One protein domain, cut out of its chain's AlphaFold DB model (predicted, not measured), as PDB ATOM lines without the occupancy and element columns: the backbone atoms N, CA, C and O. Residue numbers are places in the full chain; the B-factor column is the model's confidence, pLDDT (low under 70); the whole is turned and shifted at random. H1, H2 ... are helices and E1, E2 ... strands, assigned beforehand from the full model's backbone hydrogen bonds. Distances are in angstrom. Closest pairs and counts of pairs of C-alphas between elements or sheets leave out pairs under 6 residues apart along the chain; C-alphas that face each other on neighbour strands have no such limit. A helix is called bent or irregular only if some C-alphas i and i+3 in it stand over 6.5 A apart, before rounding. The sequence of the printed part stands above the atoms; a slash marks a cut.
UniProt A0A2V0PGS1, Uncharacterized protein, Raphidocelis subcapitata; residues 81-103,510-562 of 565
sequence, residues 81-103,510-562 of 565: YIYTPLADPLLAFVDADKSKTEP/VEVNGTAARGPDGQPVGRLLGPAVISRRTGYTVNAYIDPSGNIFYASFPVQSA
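AT A GLANCE: This is residues 81 to 103 and 510 to 562 of the 565 residues of an uncharacterized protein of Raphidocelis subcapitata (UniProt A0A2V0PGS1). A curled, strongly twisted sheet of four strands has residues 85 to 91 of H1 packed over one face, while residues 95 to 103 stick out. The printed part has 76 residues with named elements E1, H1, E2, E3, E4 in chain order, a mixed class; the sheet runs E1 - E2 - E3 - E4, all antiparallel. It is compact, radius of gyration of the C-alphas 13.1 A, spanning 37 by 35 by 19 A.

HOW THE PARTS SIT: Look first at E2, residues 525 to 535, which bends by 74 degrees at residue 529. E2, E3, residues 541 to 546, and E4, residues 552 to 555, form a meander, each strand the antiparallel neighbour of the one before, and two hairpins; N 529 and O 544 are 2.9 A apart, N 545 and O 553 2.8 A, within hydrogen-bond range. Edge strand E1, residues 81 to 83, neighbours E2, with N 82 and O 534 at 2.8 A. H1, residues 85 to 98, is on the sheet, making two layers, a helix on one face; its closest C-alphas to E2, Ala 87 and Ala 532, are 4.5 A apart. H1 is irregular, C-alphas 86 and 89 being 7.1 A apart; 8 of its 10 O i to N i+4 pairs are within range.

IN THESE COORDINATES: Find C-alpha 81 at (42.670, 39.753, -19.845), where E1 begins, and C-alpha 555 at (43.477, 35.766, -4.728), where E4 ends. E2 measures 24.5 A, H1 20.6 A.

THE WHOLE: Residues 104 to 509 are not printed; C-alphas 103 and 510 are 20.1 A apart across the cut. No printed residue is under 70 in pLDDT.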
ATOM      1  N   TYR A  81      42.641  39.175 -21.184       91.75
ATOM      2  CA  TYR A  81      42.670  39.753 -19.845       91.75
ATOM      3  C   TYR A  81      42.582  41.277 -19.840       91.75
ATOM      4  O   TYR A  81      43.267  41.986 -20.576       91.75
ATOM      5  N   ILE A  82      41.730  41.796 -18.957       94.94
ATOM      6  CA  ILE A  82      41.761  43.188 -18.518       94.94
ATOM      7  C   ILE A  82      42.623  43.242 -17.262       94.94
ATOM      8  O   ILE A  82      42.270  42.646 -16.244       94.94
ATOM      9  N   TYR A  83      43.717  43.993 -17.340       96.94
ATOM     10  CA  TYR A  83      44.558  44.337 -16.200       96.94
ATOM     11  C   TYR A  83      44.180  45.738 -15.717       96.94
ATOM     12  O   TYR A  83      44.222  46.699 -16.489       96.94
ATOM     13  N   THR A  84      43.752  45.860 -14.462       98.31
ATOM     14  CA  THR A  84      43.538  47.168 -13.824       98.31
ATOM     15  C   THR A  84      44.864  47.683 -13.251       98.31
ATOM     16  O   THR A  84      45.798  46.896 -13.108       98.31
ATOM     17  N   PRO A  85      44.973  48.961 -12.834       98.38
ATOM     18  CA  PRO A  85      46.179  49.451 -12.153       98.38
ATOM     19  C   PRO A  85      46.537  48.675 -10.873       98.38
ATOM     20  O   PRO A  85      47.667  48.733 -10.400       98.38
ATOM     21  N   LEU A  86      45.588  47.927 -10.295       98.50
ATOM     22  CA  LEU A  86      45.867  47.049  -9.158       98.50
ATOM     23  C   LEU A  86      46.699  45.820  -9.552       98.50
ATOM     24  O   LEU A  86      47.221  45.168  -8.659       98.50
ATOM     25  N   ALA A  87      46.824  45.488 -10.840       98.50
ATOM     26  CA  ALA A  87      47.655  44.383 -11.314       98.50
ATOM     27  C   ALA A  87      49.138  44.745 -11.465       98.50
ATOM     28  O   ALA A  87      49.952  43.831 -11.570       98.50
ATOM     29  N   ASP A  88      49.514  46.028 -11.458       98.44
ATOM     30  CA  ASP A  88      50.900  46.444 -11.715       98.44
ATOM     31  C   ASP A  88      51.918  45.748 -10.786       98.44
ATOM     32  O   ASP A  88      52.919  45.231 -11.291       98.44
ATOM     33  N   PRO A  89      51.683  45.621  -9.457       98.50
ATOM     34  CA  PRO A  89      52.615  44.901  -8.589       98.50
ATOM     35  C   PRO A  89      52.652  43.391  -8.860       98.50
ATOM     36  O   PRO A  89      53.706  42.780  -8.707       98.50
ATOM     37  N   LEU A  90      51.527  42.784  -9.262       98.62
ATOM     38  CA  LEU A  90      51.476  41.373  -9.657       98.62
ATOM     39  C   LEU A  90      52.324  41.129 -10.904       98.62
ATOM     40  O   LEU A  90      53.171  40.241 -10.897       98.62
ATOM     41  N   LEU A  91      52.108  41.923 -11.953       98.06
ATOM     42  CA  LEU A  91      52.827  41.787 -13.217       98.06
ATOM     43  C   LEU A  91      54.326  42.016 -13.022       98.06
ATOM     44  O   LEU A  91      55.125  41.187 -13.444       98.06
ATOM     45  N   ALA A  92      54.709  43.063 -12.283       98.31
ATOM     46  CA  ALA A  92      56.109  43.329 -11.965       98.31
ATOM     47  C   ALA A  92      56.764  42.181 -11.180       98.31
ATOM     48  O   ALA A  92      57.921  41.847 -11.433       98.31
ATOM     49  N   PHE A  93      56.039  41.564 -10.240       98.31
ATOM     50  CA  PHE A  93      56.540  40.418  -9.480       98.31
ATOM     51  C   PHE A  93      56.726  39.176 -10.360       98.31
ATOM     52  O   PHE A  93      57.779  38.543 -10.298       98.31
ATOM     53  N   VAL A  94      55.745  38.859 -11.211       97.75
ATOM     54  CA  VAL A  94      55.822  37.738 -12.162       97.75
ATOM     55  C   VAL A  94      56.968  37.939 -13.153       97.75
ATOM     56  O   VAL A  94      57.748  37.017 -13.371       97.75
ATOM     57  N   ASP A  95      57.115  39.138 -13.718       97.19
ATOM     58  CA  ASP A  95      58.193  39.455 -14.660       97.19
ATOM     59  C   ASP A  95      59.570  39.372 -13.989       97.19
ATOM     60  O   ASP A  95      60.515  38.816 -14.558       97.19
ATOM     61  N   ALA A  96      59.685  39.878 -12.756       97.00
ATOM     62  CA  ALA A  96      60.907  39.767 -11.973       97.00
ATOM     63  C   ALA A  96      61.268  38.300 -11.712       97.00
ATOM     64  O   ALA A  96      62.425  37.929 -11.904       97.00
ATOM     65  N   ASP A  97      60.299  37.462 -11.334       96.50
ATOM     66  CA  ASP A  97      60.529  36.037 -11.092       96.50
ATOM     67  C   ASP A  97      60.919  35.278 -12.366       96.50
ATOM     68  O   ASP A  97      61.957  34.614 -12.392       96.50
ATOM     69  N   LYS A  98      60.182  35.486 -13.465       95.94
ATOM     70  CA  LYS A  98      60.517  34.941 -14.791       95.94
ATOM     71  C   LYS A  98      61.925  35.326 -15.232       95.94
ATOM     72  O   LYS A  98      62.600  34.541 -15.886       95.94
ATOM     73  N   SER A  99      62.405  36.517 -14.872       96.06
ATOM     74  CA  SER A  99      63.746  36.977 -15.248       96.06
ATOM     75  C   SER A  99      64.894  36.318 -14.468       96.06
ATOM     76  O   SER A  99      66.051  36.447 -14.882       96.06
ATOM     77  N   LYS A 100      64.610  35.612 -13.362       95.25
ATOM     78  CA  LYS A 100      65.640  35.050 -12.478       95.25
ATOM     79  C   LYS A 100      66.442  33.948 -13.159       95.25
ATOM     80  O   LYS A 100      65.898  32.964 -13.653       95.25
ATOM     81  N   THR A 101      67.761  34.080 -13.087       93.25
ATOM     82  CA  THR A 101      68.711  33.023 -13.452       93.25
ATOM     83  C   THR A 101      69.359  32.370 -12.233       93.25
ATOM     84  O   THR A 101      69.920  31.297 -12.370       93.25
ATOM     85  N   GLU A 102      69.298  33.010 -11.060       89.69
ATOM     86  CA  GLU A 102      69.884  32.520  -9.810       89.69
ATOM     87  C   GLU A 102      69.043  32.954  -8.588       89.69
ATOM     88  O   GLU A 102      68.400  34.010  -8.648       89.69
ATOM     89  N   PRO A 103      69.079  32.203  -7.468       90.12
ATOM     90  CA  PRO A 103      69.695  30.881  -7.349       90.12
ATOM     91  C   PRO A 103      68.912  29.820  -8.145       90.12
ATOM     92  O   PRO A 103      67.686  29.729  -8.027       90.12
ATOM     93  N   VAL A 510      48.833  34.681  -4.950       98.81
ATOM     94  CA  VAL A 510      50.162  35.279  -5.142       98.81
ATOM     95  C   VAL A 510      50.493  36.259  -4.026       98.81
ATOM     96  O   VAL A 510      49.705  37.161  -3.757       98.81
ATOM     97  N   GLU A 511      51.675  36.135  -3.433       98.56
ATOM     98  CA  GLU A 511      52.233  37.078  -2.457       98.56
ATOM     99  C   GLU A 511      53.409  37.832  -3.082       98.56
ATOM    100  O   GLU A 511      54.388  37.208  -3.484       98.56
ATOM    101  N   VAL A 512      53.327  39.166  -3.188       96.75
ATOM    102  CA  VAL A 512      54.285  39.930  -4.021       96.75
ATOM    103  C   VAL A 512      55.355  40.698  -3.245       96.75
ATOM    104  O   VAL A 512      56.413  40.988  -3.795       96.75
ATOM    105  N   ASN A 513      55.108  41.062  -1.986       93.12
ATOM    106  CA  ASN A 513      56.026  41.898  -1.194       93.12
ATOM    107  C   ASN A 513      56.224  41.409   0.252       93.12
ATOM    108  O   ASN A 513      56.748  42.150   1.080       93.12
ATOM    109  N   GLY A 514      55.831  40.169   0.542       93.88
ATOM    110  CA  GLY A 514      55.947  39.547   1.856       93.88
ATOM    111  C   GLY A 514      54.870  38.490   2.069       93.88
ATOM    112  O   GLY A 514      53.872  38.462   1.349       93.88
ATOM    113  N   THR A 515      55.067  37.624   3.060       95.19
ATOM    114  CA  THR A 515      54.044  36.658   3.476       95.19
ATOM    115  C   THR A 515      52.832  37.406   4.012       95.19
ATOM    116  O   THR A 515      52.960  38.186   4.956       95.19
ATOM    117  N   ALA A 516      51.660  37.171   3.430       96.44
ATOM    118  CA  ALA A 516      50.451  37.836   3.883       96.44
ATOM    119  C   ALA A 516      50.012  37.293   5.253       96.44
ATOM    120  O   ALA A 516      50.188  36.111   5.568       96.44
ATOM    121  N   ALA A 517      49.394  38.142   6.067       96.25
ATOM    122  CA  ALA A 517      48.843  37.734   7.351       96.25
ATOM    123  C   ALA A 517      47.870  36.550   7.202       96.25
ATOM    124  O   ALA A 517      47.076  36.485   6.257       96.25
ATOM    125  N   ARG A 518      47.929  35.615   8.155       95.00
ATOM    126  CA  ARG A 518      47.039  34.451   8.239       95.00
ATOM    127  C   ARG A 518      46.142  34.546   9.466       95.00
ATOM    128  O   ARG A 518      46.584  34.999  10.522       95.00
ATOM    129  N   GLY A 519      44.893  34.118   9.322       92.81
ATOM    130  CA  GLY A 519      43.950  33.959  10.422       92.81
ATOM    131  C   GLY A 519      44.239  32.701  11.253       92.81
ATOM    132  O   GLY A 519      45.116  31.908  10.900       92.81
ATOM    133  N   PRO A 520      43.496  32.476  12.352       90.44
ATOM    134  CA  PRO A 520      43.649  31.281  13.189       90.44
ATOM    135  C   PRO A 520      43.396  29.952  12.461       90.44
ATOM    136  O   PRO A 520      43.891  28.918  12.893       90.44
ATOM    137  N   ASP A 521      42.624  29.973  11.376       89.69
ATOM    138  CA  ASP A 521      42.344  28.829  10.501       89.69
ATOM    139  C   ASP A 521      43.334  28.716   9.325       89.69
ATOM    140  O   ASP A 521      43.114  27.943   8.396       89.69
ATOM    141  N   GLY A 522      44.407  29.514   9.339       92.75
ATOM    142  CA  GLY A 522      45.442  29.525   8.310       92.75
ATOM    143  C   GLY A 522      45.056  30.258   7.024       92.75
ATOM    144  O   GLY A 522      45.914  30.409   6.157       92.75
ATOM    145  N   GLN A 523      43.821  30.754   6.882       96.94
ATOM    146  CA  GLN A 523      43.395  31.482   5.682       96.94
ATOM    147  C   GLN A 523      44.067  32.857   5.588       96.94
ATOM    148  O   GLN A 523      44.343  33.476   6.620       96.94
ATOM    149  N   PRO A 524      44.314  33.383   4.376       97.25
ATOM    150  CA  PRO A 524      44.829  34.736   4.224       97.25
ATOM    151  C   PRO A 524      43.818  35.767   4.743       97.25
ATOM    152  O   PRO A 524      42.604  35.621   4.567       97.25
ATOM    153  N   VAL A 525      44.337  36.832   5.355       96.94
ATOM    154  CA  VAL A 525      43.560  37.950   5.901       96.94
ATOM    155  C   VAL A 525      43.949  39.230   5.178       96.94
ATOM    156  O   VAL A 525      45.124  39.582   5.096       96.94
ATOM    157  N   GLY A 526      42.961  39.972   4.687       96.94
ATOM    158  CA  GLY A 526      43.223  41.245   4.034       96.94
ATOM    159  C   GLY A 526      41.974  42.057   3.739       96.94
ATOM    160  O   GLY A 526      40.848  41.562   3.728       96.94
ATOM    161  N   ARG A 527      42.183  43.346   3.489       97.25
ATOM    162  CA  ARG A 527      41.168  44.249   2.957       97.25
ATOM    163  C   ARG A 527      41.189  44.176   1.433       97.25
ATOM    164  O   ARG A 527      42.233  44.405   0.825       97.25
ATOM    165  N   LEU A 528      40.032  43.908   0.830       97.62
ATOM    166  CA  LEU A 528      39.851  43.922  -0.623       97.62
ATOM    167  C   LEU A 528      40.118  45.327  -1.186       97.62
ATOM    168  O   LEU A 528      39.511  46.300  -0.738       97.62
ATOM    169  N   LEU A 529      40.998  45.417  -2.181       97.75
ATOM    170  CA  LEU A 529      41.252  46.641  -2.946       97.75
ATOM    171  C   LEU A 529      40.405  46.702  -4.223       97.75
ATOM    172  O   LEU A 529      40.008  47.786  -4.646       97.75
ATOM    173  N   GLY A 530      40.105  45.544  -4.814       97.88
ATOM    174  CA  GLY A 530      39.300  45.413  -6.028       97.88
ATOM    175  C   GLY A 530      39.883  44.393  -7.012       97.88
ATOM    176  O   GLY A 530      40.890  43.750  -6.704       97.88
ATOM    177  N   PRO A 531      39.267  44.236  -8.194       98.31
ATOM    178  CA  PRO A 531      39.758  43.328  -9.223       98.31
ATOM    179  C   PRO A 531      41.063  43.848  -9.839       98.31
ATOM    180  O   PRO A 531      41.154  45.005 -10.255       98.31
ATOM    181  N   ALA A 532      42.065  42.976  -9.920       98.56
ATOM    182  CA  ALA A 532      43.337  43.211 -10.598       98.56
ATOM    183  C   ALA A 532      43.315  42.647 -12.024       98.56
ATOM    184  O   ALA A 532      43.683  43.341 -12.969       98.56
ATOM    185  N   VAL A 533      42.832  41.413 -12.187       97.94
ATOM    186  CA  VAL A 533      42.790  40.704 -13.475       97.94
ATOM    187  C   VAL A 533      41.376  40.198 -13.724       97.94
ATOM    188  O   VAL A 533      40.780  39.615 -12.821       97.94
ATOM    189  N   ILE A 534      40.842  40.402 -14.931       95.88
ATOM    190  CA  ILE A 534      39.515  39.912 -15.339       95.88
ATOM    191  C   ILE A 534      39.619  39.268 -16.726       95.88
ATOM    192  O   ILE A 534      40.006  39.943 -17.680       95.88
ATOM    193  N   SER A 535      39.256  37.989 -16.860       91.81
ATOM    194  CA  SER A 535      39.095  37.333 -18.168       91.81
ATOM    195  C   SER A 535      37.836  37.855 -18.854       91.81
ATOM    196  O   SER A 535      36.738  37.791 -18.299       91.81
ATOM    197  N   ARG A 536      37.977  38.333 -20.089       88.44
ATOM    198  CA  ARG A 536      36.877  38.784 -20.946       88.44
ATOM    199  C   ARG A 536      36.036  37.623 -21.444       88.44
ATOM    200  O   ARG A 536      34.858  37.825 -21.714       88.44
ATOM    201  N   ARG A 537      36.629  36.436 -21.593       84.00
ATOM    202  CA  ARG A 537      35.929  35.257 -22.103       84.00
ATOM    203  C   ARG A 537      35.148  34.509 -21.027       84.00
ATOM    204  O   ARG A 537      34.120  33.924 -21.330       84.00
ATOM    205  N   THR A 538      35.643  34.489 -19.794       86.12
ATOM    206  CA  THR A 538      35.074  33.626 -18.741       86.12
ATOM    207  C   THR A 538      34.577  34.379 -17.513       86.12
ATOM    208  O   THR A 538      33.885  33.803 -16.680       86.12
ATOM    209  N   GLY A 539      34.935  35.657 -17.361       89.44
ATOM    210  CA  GLY A 539      34.662  36.423 -16.144       89.44
ATOM    211  C   GLY A 539      35.543  36.036 -14.951       89.44
ATOM    212  O   GLY A 539      35.399  36.627 -13.878       89.44
ATOM    213  N   TYR A 540      36.473  35.085 -15.119       93.88
ATOM    214  CA  TYR A 540      37.451  34.735 -14.093       93.88
ATOM    215  C   TYR A 540      38.166  35.986 -13.580       93.88
ATOM    216  O   TYR A 540      38.698  36.765 -14.373       93.88
ATOM    217  N   THR A 541      38.159  36.178 -12.263       96.00
ATOM    218  CA  THR A 541      38.646  37.400 -11.623       96.00
ATOM    219  C   THR A 541      39.691  37.074 -10.565       96.00
ATOM    220  O   THR A 541      39.483  36.211  -9.715       96.00
ATOM    221  N   VAL A 542      40.796  37.815 -10.587       98.38
ATOM    222  CA  VAL A 542      41.795  37.847  -9.516       98.38
ATOM    223  C   VAL A 542      41.690  39.196  -8.823       98.38
ATOM    224  O   VAL A 542      41.811  40.240  -9.465       98.38
ATOM    225  N   ASN A 543      41.473  39.180  -7.514       98.62
ATOM    226  CA  ASN A 543      41.357  40.374  -6.689       98.62
ATOM    227  C   ASN A 543      42.678  40.694  -5.988       98.62
ATOM    228  O   ASN A 543      43.400  39.785  -5.582       98.62
ATOM    229  N   ALA A 544      42.960  41.984  -5.816       98.69
ATOM    230  CA  ALA A 544      44.054  42.482  -4.994       98.69
ATOM    231  C   ALA A 544      43.583  42.730  -3.556       98.69
ATOM    232  O   ALA A 544      42.500  43.279  -3.323       98.69
ATOM    233  N   TYR A 545      44.436  42.385  -2.601       98.56
ATOM    234  CA  TYR A 545      44.222  42.569  -1.173       98.56
ATOM    235  C   TYR A 545      45.441  43.228  -0.539       98.56
ATOM    236  O   TYR A 545      46.561  43.095  -1.031       98.56
ATOM    237  N   ILE A 546      45.211  43.922   0.573       97.88
ATOM    238  CA  ILE A 546      46.269  44.395   1.466       97.88
ATOM    239  C   ILE A 546      46.024  43.858   2.873       97.88
ATOM    240  O   ILE A 546      44.911  43.974   3.396       97.88
ATOM    241  N   ASP A 547      47.035  43.245   3.473       97.25
ATOM    242  CA  ASP A 547      46.964  42.733   4.839       97.25
ATOM    243  C   ASP A 547      47.185  43.855   5.888       97.25
ATOM    244  O   ASP A 547      47.528  44.988   5.530       97.25
ATOM    245  N   PRO A 548      46.992  43.586   7.196       95.75
ATOM    246  CA  PRO A 548      47.222  44.576   8.256       95.75
ATOM    247  C   PRO A 548      48.670  45.082   8.376       95.75
ATOM    248  O   PRO A 548      48.900  46.144   8.951       95.75
ATOM    249  N   SER A 549      49.646  44.336   7.855       95.25
ATOM    250  CA  SER A 549      51.065  44.704   7.831       95.25
ATOM    251  C   SER A 549      51.455  45.495   6.576       95.25
ATOM    252  O   SER A 549      52.592  45.949   6.471       95.25
ATOM    253  N   GLY A 550      50.518  45.710   5.648       96.25
ATOM    254  CA  GLY A 550      50.746  46.415   4.392       96.25
ATOM    255  C   GLY A 550      51.257  45.526   3.255       96.25
ATOM    256  O   GLY A 550      51.590  46.048   2.188       96.25
ATOM    257  N   ASN A 551      51.306  44.204   3.444       97.81
ATOM    258  CA  ASN A 551      51.659  43.282   2.371       97.81
ATOM    259  C   ASN A 551      50.501  43.176   1.376       97.81
ATOM    260  O   ASN A 551      49.331  43.084   1.753       97.81
ATOM    261  N   ILE A 552      50.840  43.183   0.093       98.19
ATOM    262  CA  ILE A 552      49.925  43.028  -1.026       98.19
ATOM    263  C   ILE A 552      49.954  41.566  -1.461       98.19
ATOM    264  O   ILE A 552      51.015  40.964  -1.638       98.19
ATOM    265  N   PHE A 553      48.770  41.016  -1.683       98.69
ATOM    266  CA  PHE A 553      48.604  39.683  -2.238       98.69
ATOM    267  C   PHE A 553      47.364  39.620  -3.125       98.69
ATOM    268  O   PHE A 553      46.506  40.507  -3.104       98.69
ATOM    269  N   TYR A 554      47.280  38.564  -3.923       98.81
ATOM    270  CA  TYR A 554      46.251  38.373  -4.933       98.81
ATOM    271  C   TYR A 554      45.573  37.032  -4.729       98.81
ATOM    272  O   TYR A 554      46.253  36.037  -4.491       98.81
ATOM    273  N   ALA A 555      44.248  36.998  -4.841       98.62
ATOM    274  CA  ALA A 555      43.477  35.766  -4.728       98.62
ATOM    275  C   ALA A 555      42.271  35.770  -5.672       98.62
ATOM    276  O   ALA A 555      41.655  36.814  -5.903       98.62
ATOM    277  N   SER A 556      41.912  34.601  -6.204       97.94
ATOM    278  CA  SER A 556      40.669  34.408  -6.973       97.94
ATOM    279  C   SER A 556      39.489  33.914  -6.125       97.94
ATOM    280  O   SER A 556      38.391  33.722  -6.643       97.94
ATOM    281  N   PHE A 557      39.699  33.720  -4.822       96.62
ATOM    282  CA  PHE A 557      38.708  33.232  -3.865       96.62
ATOM    283  C   PHE A 557      38.455  34.257  -2.745       96.62
ATOM    284  O   PHE A 557      39.260  35.173  -2.551       96.62
ATOM    285  N   PRO A 558      37.345  34.134  -1.992       93.31
ATOM    286  CA  PRO A 558      37.071  35.001  -0.850       93.31
ATOM    287  C   PRO A 558      38.152  34.903   0.235       93.31
ATOM    288  O   PRO A 558      38.495  33.819   0.693       93.31
ATOM    289  N   VAL A 559      38.648  36.055   0.677       95.56
ATOM    290  CA  VAL A 559      39.682  36.201   1.713       95.56
ATOM    291  C   VAL A 559      39.030  36.706   2.997       95.56
ATOM    292  O   VAL A 559      38.062  37.477   2.945       95.56
ATOM    293  N   GLN A 560      39.551  36.306   4.158       91.44
ATOM    294  CA  GLN A 560      39.042  36.808   5.430       91.44
ATOM    295  C   GLN A 560      39.238  38.319   5.533       91.44
ATOM    296  O   GLN A 560      40.321  38.851   5.287       91.44
ATOM    297  N   SER A 561      38.177  39.022   5.926       86.25
ATOM    298  CA  SER A 561      38.251  40.467   6.109       86.25
ATOM    299  C   SER A 561      39.131  40.795   7.307       86.25
ATOM    300  O   SER A 561      38.870  40.336   8.419       86.25
ATOM    301  N   ALA A 562      40.130  41.648   7.097       76.81
ATOM    302  CA  ALA A 562      40.761  42.343   8.207       76.81
ATOM    303  C   ALA A 562      39.690  43.233   8.860       76.81
ATOM    304  O   ALA A 562      39.254  44.218   8.260       76.81
TER     305      ALA A 562